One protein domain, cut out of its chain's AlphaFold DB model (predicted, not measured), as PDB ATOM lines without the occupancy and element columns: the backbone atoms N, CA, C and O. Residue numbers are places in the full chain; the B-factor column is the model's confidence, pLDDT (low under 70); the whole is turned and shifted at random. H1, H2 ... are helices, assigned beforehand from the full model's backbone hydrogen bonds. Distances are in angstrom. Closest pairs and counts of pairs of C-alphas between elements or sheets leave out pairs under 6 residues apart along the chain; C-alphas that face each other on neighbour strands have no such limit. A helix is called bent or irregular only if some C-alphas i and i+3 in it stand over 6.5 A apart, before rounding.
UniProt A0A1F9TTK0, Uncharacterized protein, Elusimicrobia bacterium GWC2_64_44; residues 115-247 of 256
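AT A GLANCE: This is residues 115 to 247 of the 256 residues of an uncharacterized protein of Elusimicrobia bacterium GWC2_64_44 (UniProt A0A1F9TTK0). Six helices, H2 to H7, form an up-and-down bundle, each running against the one before it, with H4 in the middle. H1 crosses the side of H2 and H3 at one end of the longest axis, and H5 and H6 lie towards the other end. The printed part has 133 residues with seven named helices, H1 to H7 in chain order, and no named strand; the class is all helix. The whole is compact, with a radius of gyration of the C-alphas of 13.4 A and spans of 36 by 33 by 28 A.

IN THESE COORDINATES: Find C-alpha 115 at (45.515, 21.007, 15.600); from there H1 runs to residue 126. H2, residues 137 to 151, covers 20.6 A and is irregular, with C-alphas 147 and 150 7.6 A apart. H3, residues 154 to 170, covers 25.1 A and is only just irregular, with C-alphas 162 and 165 6.8 A apart; it has a kink of 35 degrees near residue 163. H4 starts at C-alpha 173, at (24.133, 18.940, 27.048), and runs 24.8 A to residue 194; it is irregular, with C-alphas 175 and 178 9.3 A apart, and has a kink of 80 degrees near residue 180. Then come H5, residues 198 to 209, H6, residues 217 to 227, and H7, residues 234 to 245, which ends at C-alpha 245, at (33.212, 32.775, 27.708).

HOW THE PARTS SIT: Begin with H4, the hub, which touches five helices. It forms a hairpin with H3, where the closest C-alphas, of Ala 168 and Ala 184, are 4.8 A apart. Its residues 185 to 193 alone touch H5, closest at Leu 192 and Leu 201, C-alphas 5.4 A apart. H4 and H6 touch at a steep tilt of 36 degrees, only just past shallow, with the closest C-alphas, of Ala 186 and Ala 223, 4.9 A apart. H2 touches H7 with residues 146 to 151 alone; the closest C-alphas, of Pro 150 and Lys 235, are 4.4 A apart. Look last at H1, which touches H2 at a steep tilt of 62 degrees, closest at Gly 120 and Phe 141, C-alphas 4.7 A apart. H1 and H5 are apart. In H1, H5, H6 and H7 every O i to N i+4 pair is within hydrogen-bond range; the counts are 9 of 11 in H2, 11 of 13 in H3 and 15 of 18 in H4.

THE WHOLE: The two C-alphas farthest apart, of Ile 115 and Asn 211, are 37.1 A from each other. The printed part has no cut and no long link. Look to the B-factor column for pLDDT: its mean over the printed part is 76.2, and 46 residues are under 70, among them residues 115 to 140 and 147 to 157.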
ATOM      1  N   ILE A 115      46.284  21.781  16.594       32.69
ATOM      2  CA  ILE A 115      45.515  21.007  15.600       32.69
ATOM      3  C   ILE A 115      44.054  21.475  15.585       32.69
ATOM      4  O   ILE A 115      43.541  21.817  14.529       32.69
ATOM      5  N   GLY A 116      43.423  21.635  16.752       34.16
ATOM      6  CA  GLY A 116      42.038  22.100  16.822       34.16
ATOM      7  C   GLY A 116      41.848  23.590  16.509       34.16
ATOM      8  O   GLY A 116      40.747  24.001  16.154       34.16
ATOM      9  N   PHE A 117      42.907  24.398  16.624       41.41
ATOM     10  CA  PHE A 117      42.879  25.843  16.369       41.41
ATOM     11  C   PHE A 117      43.106  26.195  14.894       41.41
ATOM     12  O   PHE A 117      42.363  27.007  14.351       41.41
ATOM     13  N   ASP A 118      44.097  25.575  14.242       42.06
ATOM     14  CA  ASP A 118      44.339  25.760  12.806       42.06
ATOM     15  C   ASP A 118      43.193  25.116  12.009       42.06
ATOM     16  O   ASP A 118      42.674  25.749  11.094       42.06
ATOM     17  N   GLU A 119      42.697  23.939  12.430       47.19
ATOM     18  CA  GLU A 119      41.466  23.363  11.879       47.19
ATOM     19  C   GLU A 119      40.278  24.290  12.141       47.19
ATOM     20  O   GLU A 119      39.623  24.677  11.188       47.19
ATOM     21  N   GLY A 120      40.029  24.734  13.379       45.88
ATOM     22  CA  GLY A 120      38.898  25.611  13.717       45.88
ATOM     23  C   GLY A 120      38.881  26.946  12.961       45.88
ATOM     24  O   GLY A 120      37.817  27.388  12.521       45.88
ATOM     25  N   LEU A 121      40.044  27.573  12.763       52.12
ATOM     26  CA  LEU A 121      40.174  28.818  12.004       52.12
ATOM     27  C   LEU A 121      40.037  28.574  10.499       52.12
ATOM     28  O   LEU A 121      39.334  29.336   9.832       52.12
ATOM     29  N   ASP A 122      40.611  27.489   9.970       55.22
ATOM     30  CA  ASP A 122      40.363  27.074   8.588       55.22
ATOM     31  C   ASP A 122      38.886  26.732   8.371       55.22
ATOM     32  O   ASP A 122      38.331  27.123   7.346       55.22
ATOM     33  N   CYS A 123      38.205  26.100   9.331       54.66
ATOM     34  CA  CYS A 123      36.767  25.864   9.268       54.66
ATOM     35  C   CYS A 123      35.999  27.194   9.265       54.66
ATOM     36  O   CYS A 123      35.069  27.359   8.485       54.66
ATOM     37  N   ALA A 124      36.365  28.157  10.116       55.16
ATOM     38  CA  ALA A 124      35.677  29.447  10.198       55.16
ATOM     39  C   ALA A 124      35.836  30.269   8.905       55.16
ATOM     40  O   ALA A 124      34.886  30.899   8.443       55.16
ATOM     41  N   VAL A 125      37.021  30.241   8.289       51.72
ATOM     42  CA  VAL A 125      37.319  30.983   7.053       51.72
ATOM     43  C   VAL A 125      36.790  30.257   5.808       51.72
ATOM     44  O   VAL A 125      36.233  30.879   4.894       51.72
ATOM     45  N   ASN A 126      36.946  28.934   5.753       52.50
ATOM     46  CA  ASN A 126      36.736  28.130   4.548       52.50
ATOM     47  C   ASN A 126      35.520  27.193   4.602       52.50
ATOM     48  O   ASN A 126      35.159  26.623   3.569       52.50
ATOM     49  N   GLY A 127      34.851  27.092   5.745       48.19
ATOM     50  CA  GLY A 127      33.595  26.385   5.967       48.19
ATOM     51  C   GLY A 127      33.715  24.995   6.621       48.19
ATOM     52  O   GLY A 127      34.709  24.288   6.446       48.19
ATOM     53  N   LEU A 128      32.660  24.561   7.320       53.66
ATOM     54  CA  LEU A 128      32.535  23.314   8.092       53.66
ATOM     55  C   LEU A 128      32.761  22.049   7.259       53.66
ATOM     56  O   LEU A 128      33.180  21.022   7.793       53.66
ATOM     57  N   ASP A 129      32.505  22.105   5.950       54.50
ATOM     58  CA  ASP A 129      32.696  20.981   5.029       54.50
ATOM     59  C   ASP A 129      34.145  20.479   4.983       54.50
ATOM     60  O   ASP A 129      34.377  19.303   4.703       54.50
ATOM     61  N   ILE A 130      35.108  21.345   5.307       48.84
ATOM     62  CA  ILE A 130      36.542  21.031   5.292       48.84
ATOM     63  C   ILE A 130      36.967  20.271   6.560       48.84
ATOM     64  O   ILE A 130      37.986  19.590   6.559       48.84
ATOM     65  N   CYS A 131      36.134  20.282   7.606       50.06
ATOM     66  CA  CYS A 131      36.479  19.785   8.940       50.06
ATOM     67  C   CYS A 131      35.635  18.598   9.422       50.06
ATOM     68  O   CYS A 131      35.759  18.169  10.568       50.06
ATOM     69  N   LYS A 132      34.790  18.019   8.555       49.00
ATOM     70  CA  LYS A 132      33.837  16.938   8.891       49.00
ATOM     71  C   LYS A 132      34.460  15.656   9.476       49.00
ATOM     72  O   LYS A 132      33.718  14.770   9.894       49.00
ATOM     73  N   GLY A 133      35.788  15.531   9.487       48.31
ATOM     74  CA  GLY A 133      36.517  14.378  10.022       48.31
ATOM     75  C   GLY A 133      37.088  14.544  11.435       48.31
ATOM     76  O   GLY A 133      37.556  13.551  11.989       48.31
ATOM     77  N   ALA A 134      37.071  15.750  12.018       50.41
ATOM     78  CA  ALA A 134      37.709  16.000  13.309       50.41
ATOM     79  C   ALA A 134      36.777  15.644  14.491       50.41
ATOM     80  O   ALA A 134      35.627  16.103  14.530       50.41
ATOM     81  N   PRO A 135      37.235  14.845  15.476       49.28
ATOM     82  CA  PRO A 135      36.530  14.728  16.749       49.28
ATOM     83  C   PRO A 135      36.475  16.115  17.415       49.28
ATOM     84  O   PRO A 135      37.450  16.858  17.378       49.28
ATOM     85  N   ASP A 136      35.329  16.477  17.992       60.69
ATOM     86  CA  ASP A 136      35.070  17.777  18.642       60.69
ATOM     87  C   ASP A 136      35.065  19.028  17.735       60.69
ATOM     88  O   ASP A 136      35.088  20.151  18.249       60.69
ATOM     89  N   TYR A 137      34.954  18.876  16.406       65.44
ATOM     90  CA  TYR A 137      34.972  20.017  15.470       65.44
ATOM     91  C   TYR A 137      33.944  21.107  15.815       65.44
ATOM     92  O   TYR A 137      34.227  22.290  15.673       65.44
ATOM     93  N   ALA A 138      32.755  20.721  16.290       68.00
ATOM     94  CA  ALA A 138      31.674  21.652  16.598       68.00
ATOM     95  C   ALA A 138      32.049  22.617  17.732       68.00
ATOM     96  O   ALA A 138      31.794  23.815  17.637       68.00
ATOM     97  N   ARG A 139      32.711  22.102  18.776       69.50
ATOM     98  CA  ARG A 139      33.192  22.908  19.904       69.50
ATOM     99  C   ARG A 139      34.331  23.819  19.467       69.50
ATOM    100  O   ARG A 139      34.290  25.013  19.730       69.50
ATOM    101  N   LEU A 140      35.309  23.267  18.750       64.56
ATOM    102  CA  LEU A 140      36.461  24.023  18.254       64.56
ATOM    103  C   LEU A 140      36.043  25.162  17.321       64.56
ATOM    104  O   LEU A 140      36.529  26.286  17.450       64.56
ATOM    105  N   PHE A 141      35.107  24.888  16.412       71.50
ATOM    106  CA  PHE A 141      34.524  25.892  15.533       71.50
ATOM    107  C   PHE A 141      33.849  26.999  16.339       71.50
ATOM    108  O   PHE A 141      34.100  28.177  16.098       71.50
ATOM    109  N   LEU A 142      33.016  26.625  17.312       74.62
ATOM    110  CA  LEU A 142      32.270  27.577  18.119       74.62
ATOM    111  C   LEU A 142      33.198  28.509  18.898       74.62
ATOM    112  O   LEU A 142      33.087  29.726  18.753       74.62
ATOM    113  N   ASP A 143      34.153  27.951  19.642       69.75
ATOM    114  CA  ASP A 143      35.120  28.719  20.434       69.75
ATOM    115  C   ASP A 143      35.929  29.681  19.546       69.75
ATOM    116  O   ASP A 143      36.197  30.832  19.915       69.75
ATOM    117  N   THR A 144      36.278  29.228  18.338       66.94
ATOM    118  CA  THR A 144      37.019  30.027  17.359       66.94
ATOM    119  C   THR A 144      36.175  31.177  16.821       66.94
ATOM    120  O   THR A 144      36.608  32.328  16.845       66.94
ATOM    121  N   VAL A 145      34.954  30.915  16.358       71.75
ATOM    122  CA  VAL A 145      34.089  31.978  15.831       71.75
ATOM    123  C   VAL A 145      33.741  32.982  16.926       71.75
ATOM    124  O   VAL A 145      33.817  34.184  16.672       71.75
ATOM    125  N   VAL A 146      33.452  32.525  18.148       72.50
ATOM    126  CA  VAL A 146      33.181  33.415  19.285       72.50
ATOM    127  C   VAL A 146      34.357  34.365  19.535       72.50
ATOM    128  O   VAL A 146      34.164  35.572  19.675       72.50
ATOM    129  N   SER A 147      35.578  33.835  19.530       67.38
ATOM    130  CA  SER A 147      36.786  34.599  19.855       67.38
ATOM    131  C   SER A 147      37.268  35.513  18.724       67.38
ATOM    132  O   SER A 147      37.836  36.573  18.990       67.38
ATOM    133  N   TYR A 148      37.069  35.116  17.462       64.75
ATOM    134  CA  TYR A 148      37.752  35.740  16.325       64.75
ATOM    135  C   TYR A 148      36.833  36.385  15.292       64.75
ATOM    136  O   TYR A 148      37.332  37.196  14.514       64.75
ATOM    137  N   ALA A 149      35.518  36.140  15.297       62.94
ATOM    138  CA  ALA A 149      34.600  36.802  14.361       62.94
ATOM    139  C   ALA A 149      34.763  38.341  14.289       62.94
ATOM    140  O   ALA A 149      34.726  38.869  13.178       62.94
ATOM    141  N   PRO A 150      35.032  39.079  15.392       60.62
ATOM    142  CA  PRO A 150      35.300  40.526  15.344       60.62
ATOM    143  C   PRO A 150      36.560  40.941  14.569       60.62
ATOM    144  O   PRO A 150      36.692  42.109  14.188       60.62
ATOM    145  N   LEU A 151      37.510  40.017  14.423       57.94
ATOM    146  CA  LEU A 151      38.845  40.232  13.860       57.94
ATOM    147  C   LEU A 151      38.958  39.745  12.410       57.94
ATOM    148  O   LEU A 151      39.905  40.124  11.721       57.94
ATOM    149  N   LEU A 152      38.010  38.925  11.955       57.72
ATOM    150  CA  LEU A 152      37.933  38.459  10.575       57.72
ATOM    151  C   LEU A 152      37.517  39.592   9.626       57.72
ATOM    152  O   LEU A 152      36.865  40.566  10.017       57.72
ATOM    153  N   ASP A 153      37.870  39.451   8.347       60.03
ATOM    154  CA  ASP A 153      37.293  40.300   7.309       60.03
ATOM    155  C   ASP A 153      35.774  40.069   7.190       60.03
ATOM    156  O   ASP A 153      35.246  39.031   7.593       60.03
ATOM    157  N   GLY A 154      35.046  41.039   6.632       59.97
ATOM    158  CA  GLY A 154      33.580  40.998   6.611       59.97
ATOM    159  C   GLY A 154      32.978  39.809   5.848       59.97
ATOM    160  O   GLY A 154      31.880  39.372   6.189       59.97
ATOM    161  N   ALA A 155      33.671  39.265   4.841       68.69
ATOM    162  CA  ALA A 155      33.179  38.125   4.071       68.69
ATOM    163  C   ALA A 155      33.430  36.803   4.812       68.69
ATOM    164  O   ALA A 155      32.522  35.974   4.902       68.69
ATOM    165  N   ALA A 156      34.624  36.635   5.386       60.47
ATOM    166  CA  ALA A 156      34.980  35.495   6.222       60.47
ATOM    167  C   ALA A 156      34.127  35.446   7.499       60.47
ATOM    168  O   ALA A 156      33.568  34.400   7.822       60.47
ATOM    169  N   ALA A 157      33.924  36.588   8.166       65.88
ATOM    170  CA  ALA A 157      33.046  36.691   9.330       65.88
ATOM    171  C   ALA A 157      31.609  36.276   8.988       65.88
ATOM    172  O   ALA A 157      31.036  35.409   9.644       65.88
ATOM    173  N   ALA A 158      31.026  36.835   7.922       74.44
ATOM    174  CA  ALA A 158      29.663  36.493   7.516       74.44
ATOM    175  C   ALA A 158      29.511  35.009   7.153       74.44
ATOM    176  O   ALA A 158      28.459  34.421   7.403       74.44
ATOM    177  N   ARG A 159      30.544  34.393   6.567       76.44
ATOM    178  CA  ARG A 159      30.556  32.958   6.277       76.44
ATOM    179  C   ARG A 159      30.570  32.128   7.560       76.44
ATOM    180  O   ARG A 159      29.685  31.295   7.728       76.44
ATOM    181  N   ALA A 160      31.497  32.413   8.472       75.12
ATOM    182  CA  ALA A 160      31.616  31.728   9.756       75.12
ATOM    183  C   ALA A 160      30.301  31.769  10.555       75.12
ATOM    184  O   ALA A 160      29.834  30.754  11.071       75.12
ATOM    185  N   LEU A 161      29.648  32.935  10.597       87.00
ATOM    186  CA  LEU A 161      28.386  33.117  11.318       87.00
ATOM    187  C   LEU A 161      27.221  32.325  10.725       87.00
ATOM    188  O   LEU A 161      26.340  31.913  11.470       87.00
ATOM    189  N   ARG A 162      27.188  32.102   9.406       88.31
ATOM    190  CA  ARG A 162      26.129  31.289   8.778       88.31
ATOM    191  C   ARG A 162      26.232  29.817   9.146       88.31
ATOM    192  O   ARG A 162      25.235  29.105   9.093       88.31
ATOM    193  N   GLU A 163      27.427  29.367   9.493       85.19
ATOM    194  CA  GLU A 163      27.704  27.974   9.820       85.19
ATOM    195  C   GLU A 163      27.662  27.707  11.332       85.19
ATOM    196  O   GLU A 163      27.400  26.580  11.756       85.19
ATOM    197  N   LEU A 164      27.806  28.754  12.151       87.56
ATOM    198  CA  LEU A 164      27.722  28.680  13.610       87.56
ATOM    199  C   LEU A 164      26.448  27.998  14.138       87.56
ATOM    200  O   LEU A 164      26.589  27.164  15.030       87.56
ATOM    201  N   PRO A 165      25.230  28.240  13.604       89.62
ATOM    202  CA  PRO A 165      24.033  27.541  14.070       89.62
ATOM    203  C   PRO A 165      24.108  26.020  13.895       89.62
ATOM    204  O   PRO A 165      23.619  25.278  14.741       89.62
ATOM    205  N   ALA A 166      24.737  25.539  12.818       85.75
ATOM    206  CA  ALA A 166      24.891  24.106  12.581       85.75
ATOM    207  C   ALA A 166      25.900  23.480  13.558       85.75
ATOM    208  O   ALA A 166      25.651  22.394  14.078       85.75
ATOM    209  N   ALA A 167      27.004  24.178  13.841       82.00
ATOM    210  CA  ALA A 167      27.975  23.753  14.847       82.00
ATOM    211  C   ALA A 167      27.367  23.760  16.261       82.00
ATOM    212  O   ALA A 167      27.496  22.778  16.987       82.00
ATOM    213  N   ALA A 168      26.637  24.818  16.627       86.38
ATOM    214  CA  ALA A 168      25.948  24.923  17.911       86.38
ATOM    215  C   ALA A 168      24.926  23.791  18.110       86.38
ATOM    216  O   ALA A 168      24.922  23.152  19.156       86.38
ATOM    217  N   ALA A 169      24.129  23.466  17.088       85.81
ATOM    218  CA  ALA A 169      23.155  22.376  17.156       85.81
ATOM    219  C   ALA A 169      23.789  20.978  17.330       85.81
ATOM    220  O   ALA A 169      23.121  20.056  17.799       85.81
ATOM    221  N   ALA A 170      25.064  20.801  16.962       84.25
ATOM    222  CA  ALA A 170      25.797  19.552  17.180       84.25
ATOM    223  C   ALA A 170      26.298  19.389  18.630       84.25
ATOM    224  O   ALA A 170      26.664  18.280  19.040       84.25
ATOM    225  N   LEU A 171      26.303  20.469  19.416       78.94
ATOM    226  CA  LEU A 171      26.637  20.450  20.835       78.94
ATOM    227  C   LEU A 171      25.359  20.234  21.646       78.94
ATOM    228  O   LEU A 171      24.459  21.068  21.680       78.94
ATOM    229  N   THR A 172      25.275  19.086  22.308       84.44
ATOM    230  CA  THR A 172      24.185  18.747  23.222       84.44
ATOM    231  C   THR A 172      24.683  18.838  24.657       84.44
ATOM    232  O   THR A 172      25.880  18.715  24.929       84.44
ATOM    233  N   ARG A 173      23.768  18.986  25.620       79.31
ATOM    234  CA  ARG A 173      24.133  18.940  27.048       79.31
ATOM    235  C   ARG A 173      24.896  17.661  27.420       79.31
ATOM    236  O   ARG A 173      25.739  17.681  28.307       79.31
ATOM    237  N   GLU A 174      24.607  16.552  26.739       76.06
ATOM    238  CA  GLU A 174      25.200  15.236  26.996       76.06
ATOM    239  C   GLU A 174      26.666  15.151  26.554       76.06
ATOM    240  O   GLU A 174      27.468  14.522  27.241       76.06
ATOM    241  N   ASN A 175      27.027  15.777  25.426       72.44
ATOM    242  CA  ASN A 175      28.377  15.687  24.862       72.44
ATOM    243  C   ASN A 175      29.290  16.866  25.242       72.44
ATOM    244  O   ASN A 175      30.510  16.730  25.173       72.44
ATOM    245  N   SER A 176      28.720  17.997  25.666       64.88
ATOM    246  CA  SER A 176      29.460  19.238  25.941       64.88
ATOM    247  C   SER A 176      29.320  19.747  27.379       64.88
ATOM    248  O   SER A 176      30.005  20.694  27.765       64.88
ATOM    249  N   GLY A 177      28.485  19.098  28.196       78.06
ATOM    250  CA  GLY A 177      28.143  19.575  29.533       78.06
ATOM    251  C   GLY A 177      27.188  20.772  29.502       78.06
ATOM    252  O   GLY A 177      26.764  21.233  28.443       78.06
ATOM    253  N   GLN A 178      26.823  21.268  30.687       79.88
ATOM    254  CA  GLN A 178      25.897  22.396  30.822       79.88
ATOM    255  C   GLN A 178      26.500  23.684  30.242       79.88
ATOM    256  O   GLN A 178      25.874  24.321  29.402       79.88
ATOM    257  N   ASP A 179      27.733  24.011  30.632       76.31
ATOM    258  CA  ASP A 179      28.406  25.257  30.246       76.31
ATOM    259  C   ASP A 179      28.628  25.338  28.727       76.31
ATOM    260  O   ASP A 179      28.334  26.354  28.098       76.31
ATOM    261  N   GLY A 180      29.087  24.240  28.112       75.81
ATOM    262  CA  GLY A 180      29.302  24.169  26.665       75.81
ATOM    263  C   GLY A 180      28.005  24.298  25.863       75.81
ATOM    264  O   GLY A 180      27.979  24.950  24.821       75.81
ATOM    265  N   TYR A 181      26.911  23.731  26.375       84.12
ATOM    266  CA  TYR A 181      25.597  23.841  25.750       84.12
ATOM    267  C   TYR A 181      25.005  25.254  25.864       84.12
ATOM    268  O   TYR A 181      24.453  25.775  24.898       84.12
ATOM    269  N   GLU A 182      25.135  25.902  27.022       89.12
ATOM    270  CA  GLU A 182      24.661  27.278  27.218       89.12
ATOM    271  C   GLU A 182      25.426  28.277  26.353       89.12
ATOM    272  O   GLU A 182      24.821  29.156  25.733       89.12
ATOM    273  N   LEU A 183      26.742  28.095  26.233       84.56
ATOM    274  CA  LEU A 183      27.562  28.874  25.316       84.56
ATOM    275  C   LEU A 183      27.107  28.680  23.864       84.56
ATOM    276  O   LEU A 183      27.023  29.654  23.115       84.56
ATOM    277  N   ALA A 184      26.758  27.451  23.475       89.44
ATOM    278  CA  ALA A 184      26.252  27.168  22.138       89.44
ATOM    279  C   ALA A 184      24.943  27.910  21.832       89.44
ATOM    280  O   ALA A 184      24.808  28.506  20.760       89.44
ATOM    281  N   LEU A 185      24.016  27.948  22.793       93.62
ATOM    282  CA  LEU A 185      22.766  28.697  22.669       93.62
ATOM    283  C   LEU A 185      23.006  30.207  22.519       93.62
ATOM    284  O   LEU A 185      22.433  30.842  21.629       93.62
ATOM    285  N   ALA A 186      23.873  30.780  23.357       93.31
ATOM    286  CA  ALA A 186      24.218  32.200  23.307       93.31
ATOM    287  C   ALA A 186      24.922  32.577  21.991       93.31
ATOM    288  O   ALA A 186      24.591  33.588  21.367       93.31
ATOM    289  N   ALA A 187      25.853  31.741  21.529       91.69
ATOM    290  CA  ALA A 187      26.570  31.934  20.275       91.69
ATOM    291  C   ALA A 187      25.630  31.866  19.060       91.69
ATOM    292  O   ALA A 187      25.708  32.716  18.170       91.69
ATOM    293  N   GLN A 188      24.689  30.919  19.044       94.81
ATOM    294  CA  GLN A 188      23.685  30.821  17.987       94.81
ATOM    295  C   GLN A 188      22.766  32.051  17.946       94.81
ATOM    296  O   GLN A 188      22.547  32.599  16.864       94.81
ATOM    297  N   ALA A 189      22.289  32.533  19.101       94.50
ATOM    298  CA  ALA A 189      21.509  33.772  19.180       94.50
ATOM    299  C   ALA A 189      22.293  34.967  18.610       94.50
ATOM    300  O   ALA A 189      21.777  35.718  17.780       94.50
ATOM    301  N   ALA A 190      23.564  35.102  19.002       94.81
ATOM    302  CA  ALA A 190      24.449  36.164  18.542       94.81
ATOM    303  C   ALA A 190      24.664  36.141  17.022       94.81
ATOM    304  O   ALA A 190      24.559  37.181  16.372       94.81
ATOM    305  N   ALA A 191      24.922  34.971  16.429       94.56
ATOM    306  CA  ALA A 191      25.090  34.862  14.982       94.56
ATOM    307  C   ALA A 191      23.819  35.231  14.214       94.56
ATOM    308  O   ALA A 191      23.891  35.996  13.254       94.56
ATOM    309  N   LEU A 192      22.656  34.731  14.644       94.81
ATOM    310  CA  LEU A 192      21.376  35.038  14.001       94.81
ATOM    311  C   LEU A 192      21.032  36.534  14.091       94.81
ATOM    312  O   LEU A 192      20.546  37.114  13.118       94.81
ATOM    313  N   ALA A 193      21.340  37.168  15.224       94.44
ATOM    314  CA  ALA A 193      21.171  38.603  15.413       94.44
ATOM    315  C   ALA A 193      22.093  39.425  14.502       94.44
ATOM    316  O   ALA A 193      21.620  40.338  13.827       94.44
ATOM    317  N   VAL A 194      23.384  39.087  14.422       94.62
ATOM    318  CA  VAL A 194      24.356  39.797  13.570       94.62
ATOM    319  C   VAL A 194      24.058  39.614  12.078       94.62
ATOM    320  O   VAL A 194      24.236  40.544  11.293       94.62
ATOM    321  N   LEU A 195      23.568  38.440  11.671       93.44
ATOM    322  CA  LEU A 195      23.154  38.171  10.290       93.44
ATOM    323  C   LEU A 195      21.836  38.863   9.892       93.44
ATOM    324  O   LEU A 195      21.458  38.783   8.725       93.44
ATOM    325  N   ASP A 196      21.152  39.529  10.831       93.94
ATOM    326  CA  ASP A 196      19.840  40.173  10.642       93.94
ATOM    327  C   ASP A 196      18.744  39.202  10.138       93.94
ATOM    328  O   ASP A 196      17.783  39.597   9.472       93.94
ATOM    329  N   ASP A 197      18.839  37.908  10.477       90.38
ATOM    330  CA  ASP A 197      17.801  36.923  10.142       90.38
ATOM    331  C   ASP A 197      16.697  36.914  11.207       90.38
ATOM    332  O   ASP A 197      16.620  36.055  12.087       90.38
ATOM    333  N   LYS A 198      15.804  37.903  11.114       92.69
ATOM    334  CA  LYS A 198      14.690  38.111  12.059       92.69
ATOM    335  C   LYS A 198      13.805  36.881  12.238       92.69
ATOM    336  O   LYS A 198      13.312  36.629  13.337       92.69
ATOM    337  N   LYS A 199      13.568  36.131  11.158       93.31
ATOM    338  CA  LYS A 199      12.678  34.968  11.191       93.31
ATOM    339  C   LYS A 199      13.350  33.808  11.918       93.31
ATOM    340  O   LYS A 199      12.716  33.206  12.781       93.31
ATOM    341  N   ALA A 200      14.607  33.517  11.586       91.81
ATOM    342  CA  ALA A 200      15.361  32.468  12.259       91.81
ATOM    343  C   ALA A 200      15.600  32.806  13.736       91.81
ATOM    344  O   ALA A 200      15.409  31.939  14.585       91.81
ATOM    345  N   LEU A 201      15.930  34.062  14.055       93.12
ATOM    346  CA  LEU A 201      16.147  34.511  15.431       93.12
ATOM    347  C   LEU A 201      14.888  34.358  16.293       93.12
ATOM    348  O   LEU A 201      14.950  33.807  17.387       93.12
ATOM    349  N   SER A 202      13.728  34.780  15.776       92.88
ATOM    350  CA  SER A 202      12.457  34.646  16.494       92.88
ATOM    351  C   SER A 202      12.057  33.186  16.710       92.88
ATOM    352  O   SER A 202      11.565  32.859  17.786       92.88
ATOM    353  N   ALA A 203      12.251  32.317  15.712       92.62
ATOM    354  CA  ALA A 203      11.967  30.890  15.857       92.62
ATOM    355  C   ALA A 203      12.899  30.247  16.894       92.62
ATOM    356  O   ALA A 203      12.432  29.568  17.806       92.62
ATOM    357  N   PHE A 204      14.199  30.544  16.808       93.31
ATOM    358  CA  PHE A 204      15.195  30.051  17.752       93.31
ATOM    359  C   PHE A 204      14.876  30.462  19.193       93.31
ATOM    360  O   PHE A 204      14.922  29.613  20.082       93.31
ATOM    361  N   TYR A 205      14.500  31.728  19.416       92.00
ATOM    362  CA  TYR A 205      14.127  32.226  20.738       92.00
ATOM    363  C   TYR A 205      12.965  31.431  21.346       92.00
ATOM    364  O   TYR A 205      13.087  30.937  22.464       92.00
ATOM    365  N   VAL A 206      11.867  31.262  20.603       92.50
ATOM    366  CA  VAL A 206      10.673  30.548  21.089       92.50
ATOM    367  C   VAL A 206      10.985  29.079  21.379       92.50
ATOM    368  O   VAL A 206      10.580  28.542  22.406       92.50
ATOM    369  N   GLU A 207      11.722  28.421  20.486       91.19
ATOM    370  CA  GLU A 207      11.990  26.986  20.594       91.19
ATOM    371  C   GLU A 207      13.034  26.647  21.666       91.19
ATOM    372  O   GLU A 207      12.922  25.606  22.313       91.19
ATOM    373  N   ASN A 208      14.041  27.505  21.862       89.50
ATOM    374  CA  ASN A 208      15.243  27.142  22.620       89.50
ATOM    375  C   ASN A 208      15.547  28.053  23.813       89.50
ATOM    376  O   ASN A 208      16.245  27.600  24.717       89.50
ATOM    377  N   LEU A 209      15.058  29.299  23.846       91.12
ATOM    378  CA  LEU A 209      15.446  30.278  24.873       91.12
ATOM    379  C   LEU A 209      14.306  30.697  25.807       91.12
ATOM    380  O   LEU A 209      14.551  30.834  26.999       91.12
ATOM    381  N   GLU A 210      13.072  30.861  25.314       90.06
ATOM    382  CA  GLU A 210      11.952  31.470  26.064       90.06
ATOM    383  C   GLU A 210      11.709  30.814  27.433       90.06
ATOM    384  O   GLU A 210      11.421  31.487  28.421       90.06
ATOM    385  N   ASN A 211      11.868  29.491  27.506       88.94
ATOM    386  CA  ASN A 211      11.657  28.713  28.727       88.94
ATOM    387  C   ASN A 211      12.949  28.109  29.291       88.94
ATOM    388  O   ASN A 211      12.911  27.345  30.263       88.94
ATOM    389  N   TYR A 212      14.091  28.414  28.679       92.00
ATOM    390  CA  TYR A 212      15.373  27.890  29.110       92.00
ATOM    391  C   TYR A 212      15.900  28.686  30.302       92.00
ATOM    392  O   TYR A 212      15.880  29.913  30.316       92.00
ATOM    393  N   LYS A 213      16.387  27.976  31.321       93.00
ATOM    394  CA  LYS A 213      17.001  28.585  32.503       93.00
ATOM    395  C   LYS A 213      18.498  28.355  32.448       93.00
ATOM    396  O   LYS A 213      18.936  27.226  32.666       93.00
ATOM    397  N   PHE A 214      19.233  29.420  32.152       91.75
ATOM    398  CA  PHE A 214      20.686  29.409  32.198       91.75
ATOM    399  C   PHE A 214      21.178  29.223  33.633       91.75
ATOM    400  O   PHE A 214      20.592  29.760  34.578       91.75
ATOM    401  N   ALA A 215      22.231  28.426  33.787       88.88
ATOM    402  CA  ALA A 215      22.985  28.316  35.023       88.88
ATOM    403  C   ALA A 215      23.877  29.549  35.212       88.88
ATOM    404  O   ALA A 215      23.992  30.048  36.333       88.88
ATOM    405  N   ASP A 216      24.448  30.065  34.119       86.06
ATOM    406  CA  ASP A 216      25.155  31.344  34.084       86.06
ATOM    407  C   ASP A 216      24.179  32.496  33.782       86.06
ATOM    408  O   ASP A 216      23.622  32.604  32.685       86.06
ATOM    409  N   ALA A 217      23.956  33.363  34.772       88.31
ATOM    410  CA  ALA A 217      23.033  34.487  34.646       88.31
ATOM    411  C   ALA A 217      23.497  35.523  33.609       88.31
ATOM    412  O   ALA A 217      22.668  36.027  32.857       88.31
ATOM    413  N   ASP A 218      24.802  35.793  33.517       88.06
ATOM    414  CA  ASP A 218      25.337  36.794  32.590       88.06
ATOM    415  C   ASP A 218      25.205  36.312  31.137       88.06
ATOM    416  O   ASP A 218      24.906  37.091  30.224       88.06
ATOM    417  N   LEU A 219      25.380  35.005  30.920       86.75
ATOM    418  CA  LEU A 219      25.181  34.368  29.621       86.75
ATOM    419  C   LEU A 219      23.697  34.318  29.227       86.75
ATOM    420  O   LEU A 219      23.359  34.546  28.061       86.75
ATOM    421  N   GLY A 220      22.811  34.080  30.198       90.81
ATOM    422  CA  GLY A 220      21.362  34.143  30.008       90.81
ATOM    423  C   GLY A 220      20.871  35.546  29.646       90.81
ATOM    424  O   GLY A 220      20.127  35.699  28.673       90.81
ATOM    425  N   ASP A 221      21.340  36.569  30.362       92.94
ATOM    426  CA  ASP A 221      21.018  37.972  30.087       92.94
ATOM    427  C   ASP A 221      21.535  38.392  28.704       92.94
ATOM    428  O   ASP A 221      20.811  39.010  27.922       92.94
ATOM    429  N   PHE A 222      22.756  37.983  28.340       94.25
ATOM    430  CA  PHE A 222      23.285  38.195  26.993       94.25
ATOM    431  C   PHE A 222      22.407  37.558  25.908       94.25
ATOM    432  O   PHE A 222      22.086  38.215  24.914       94.25
ATOM    433  N   ALA A 223      22.018  36.291  26.081       92.56
ATOM    434  CA  ALA A 223      21.203  35.579  25.103       92.56
ATOM    435  C   ALA A 223      19.820  36.230  24.943       92.56
ATOM    436  O   ALA A 223      19.333  36.367  23.817       92.56
ATOM    437  N   ALA A 224      19.203  36.678  26.039       90.69
ATOM    438  CA  ALA A 224      17.928  37.391  26.011       90.69
ATOM    439  C   ALA A 224      18.044  38.755  25.307       90.69
ATOM    440  O   ALA A 224      17.244  39.050  24.415       90.69
ATOM    441  N   ASP A 225      19.067  39.546  25.649       92.62
ATOM    442  CA  ASP A 225      19.333  40.858  25.051       92.62
ATOM    443  C   ASP A 225      19.523  40.766  23.534       92.62
ATOM    444  O   ASP A 225      18.929  41.526  22.766       92.62
ATOM    445  N   VAL A 226      20.376  39.839  23.089       91.50
ATOM    446  CA  VAL A 226      20.756  39.739  21.676       91.50
ATOM    447  C   VAL A 226      19.622  39.158  20.827       91.50
ATOM    448  O   VAL A 226      19.468  39.527  19.663       91.50
ATOM    449  N   SER A 227      18.759  38.324  21.420       89.12
ATOM    450  CA  SER A 227      17.628  37.690  20.726       89.12
ATOM    451  C   SER A 227      16.538  38.660  20.271       89.12
ATOM    452  O   SER A 227      15.720  38.310  19.422       89.12
ATOM    453  N   VAL A 228      16.530  39.889  20.790       88.25
ATOM    454  CA  VAL A 228      15.582  40.942  20.392       88.25
ATOM    455  C   VAL A 228      16.227  42.049  19.550       88.25
ATOM    456  O   VAL A 228      15.558  43.026  19.210       88.25
ATOM    457  N   GLN A 229      17.506  41.907  19.182       89.06
ATOM    458  CA  GLN A 229      18.289  42.915  18.457       89.06
ATOM    459  C   GLN A 229      18.769  42.403  17.086       89.06
ATOM    460  O   GLN A 229      19.957  42.145  16.893       89.06
ATOM    461  N   PRO A 230      17.875  42.258  16.095       89.75
ATOM    462  CA  PRO A 230      18.297  41.918  14.744       89.75
ATOM    463  C   PRO A 230      19.131  43.059  14.129       89.75
ATOM    464  O   PRO A 230      18.813  44.237  14.309       89.75
ATOM    465  N   GLY A 231      20.211  42.706  13.432       90.12
ATOM    466  CA  GLY A 231      21.211  43.651  12.936       90.12
ATOM    467  C   GLY A 231      22.193  44.128  14.012       90.12
ATOM    468  O   GLY A 231      22.727  45.233  13.899       90.12
ATOM    469  N   ALA A 232      22.414  43.330  15.063       91.12
ATOM    470  CA  ALA A 232      23.385  43.647  16.107       91.12
ATOM    471  C   ALA A 232      24.804  43.817  15.520       91.12
ATOM    472  O   ALA A 232      25.188  43.094  14.593       91.12
ATOM    473  N   PRO A 233      25.606  44.767  16.026       89.25
ATOM    474  CA  PRO A 233      26.917  45.038  15.458       89.25
ATOM    475  C   PRO A 233      27.923  43.929  15.818       89.25
ATOM    476  O   PRO A 233      28.181  43.641  16.986       89.25
ATOM    477  N   LEU A 234      28.506  43.312  14.780       80.06
ATOM    478  CA  LEU A 234      29.393  42.139  14.856       80.06
ATOM    479  C   LEU A 234      30.434  42.223  15.980       80.06
ATOM    480  O   LEU A 234      30.574  41.287  16.767       80.06
ATOM    481  N   LYS A 235      31.206  43.317  16.012       74.19
ATOM    482  CA  LYS A 235      32.392  43.424  16.866       74.19
ATOM    483  C   LYS A 235      32.011  43.465  18.336       74.19
ATOM    484  O   LYS A 235      32.599  42.748  19.134       74.19
ATOM    485  N   GLU A 236      31.027  44.279  18.681       81.75
ATOM    486  CA  GLU A 236      30.557  44.494  20.041       81.75
ATOM    487  C   GLU A 236      29.843  43.251  20.574       81.75
ATOM    488  O   GLU A 236      30.117  42.826  21.697       81.75
ATOM    489  N   THR A 237      28.988  42.626  19.759       84.06
ATOM    490  CA  THR A 237      28.264  41.409  20.142       84.06
ATOM    491  C   THR A 237      29.224  40.272  20.479       84.06
ATOM    492  O   THR A 237      29.127  39.676  21.553       84.06
ATOM    493  N   PHE A 238      30.182  39.992  19.593       79.75
ATOM    494  CA  PHE A 238      31.102  38.873  19.777       79.75
ATOM    495  C   PHE A 238      32.235  39.185  20.764       79.75
ATOM    496  O   PHE A 238      32.673  38.285  21.470       79.75
ATOM    497  N   ALA A 239      32.642  40.450  20.930       71.94
ATOM    498  CA  ALA A 239      33.534  40.838  22.025       71.94
ATOM    499  C   ALA A 239      32.876  40.651  23.403       71.94
ATOM    500  O   ALA A 239      33.527  40.157  24.325       71.94
ATOM    501  N   ARG A 240      31.586  41.003  23.546       77.75
ATOM    502  CA  ARG A 240      30.822  40.765  24.783       77.75
ATOM    503  C   ARG A 240      30.713  39.266  25.066       77.75
ATOM    504  O   ARG A 240      31.043  38.847  26.169       77.75
ATOM    505  N   LEU A 241      30.333  38.462  24.070       79.06
ATOM    506  CA  LEU A 241      30.226  37.008  24.224       79.06
ATOM    507  C   LEU A 241      31.570  36.347  24.570       79.06
ATOM    508  O   LEU A 241      31.630  35.536  25.490       79.06
ATOM    509  N   ALA A 242      32.660  36.732  23.902       67.31
ATOM    510  CA  ALA A 242      33.998  36.228  24.216       67.31
ATOM    511  C   ALA A 242      34.438  36.588  25.648       67.31
ATOM    512  O   ALA A 242      35.104  35.795  26.312       67.31
ATOM    513  N   GLY A 243      34.037  37.762  26.149       62.62
ATOM    514  CA  GLY A 243      34.274  38.164  27.537       62.62
ATOM    515  C   GLY A 243      33.518  37.313  28.565       62.62
ATOM    516  O   GLY A 243      34.055  37.059  29.639       62.62
ATOM    517  N   LEU A 244      32.312  36.843  28.226       69.00
ATOM    518  CA  LEU A 244      31.513  35.937  29.065       69.00
ATOM    519  C   LEU A 244      32.050  34.503  29.031       69.00
ATOM    520  O   LEU A 244      32.136  33.845  30.061       69.00
ATOM    521  N   MET A 245      32.512  34.053  27.864       63.75
ATOM    522  CA  MET A 245      33.212  32.775  27.708       63.75
ATOM    523  C   MET A 245      34.527  32.730  28.511       63.75
ATOM    524  O   MET A 245      34.999  31.657  28.896       63.75
ATOM    525  N   HIS A 246      35.134  33.894  28.778       53.81
ATOM    526  CA  HIS A 246      36.429  34.020  29.446       53.81
ATOM    527  C   HIS A 246      36.433  35.083  30.563       53.81
ATOM    528  O   HIS A 246      37.103  36.111  30.431       53.81
ATOM    529  N   PRO A 247      35.790  34.830  31.720       39.69
ATOM    530  CA  PRO A 247      35.659  35.822  32.798       39.69
ATOM    531  C   PRO A 247      37.004  36.325  33.352       39.69
ATOM    532  O   PRO A 247      37.126  37.472  33.773       39.69
TER     533      PRO A 247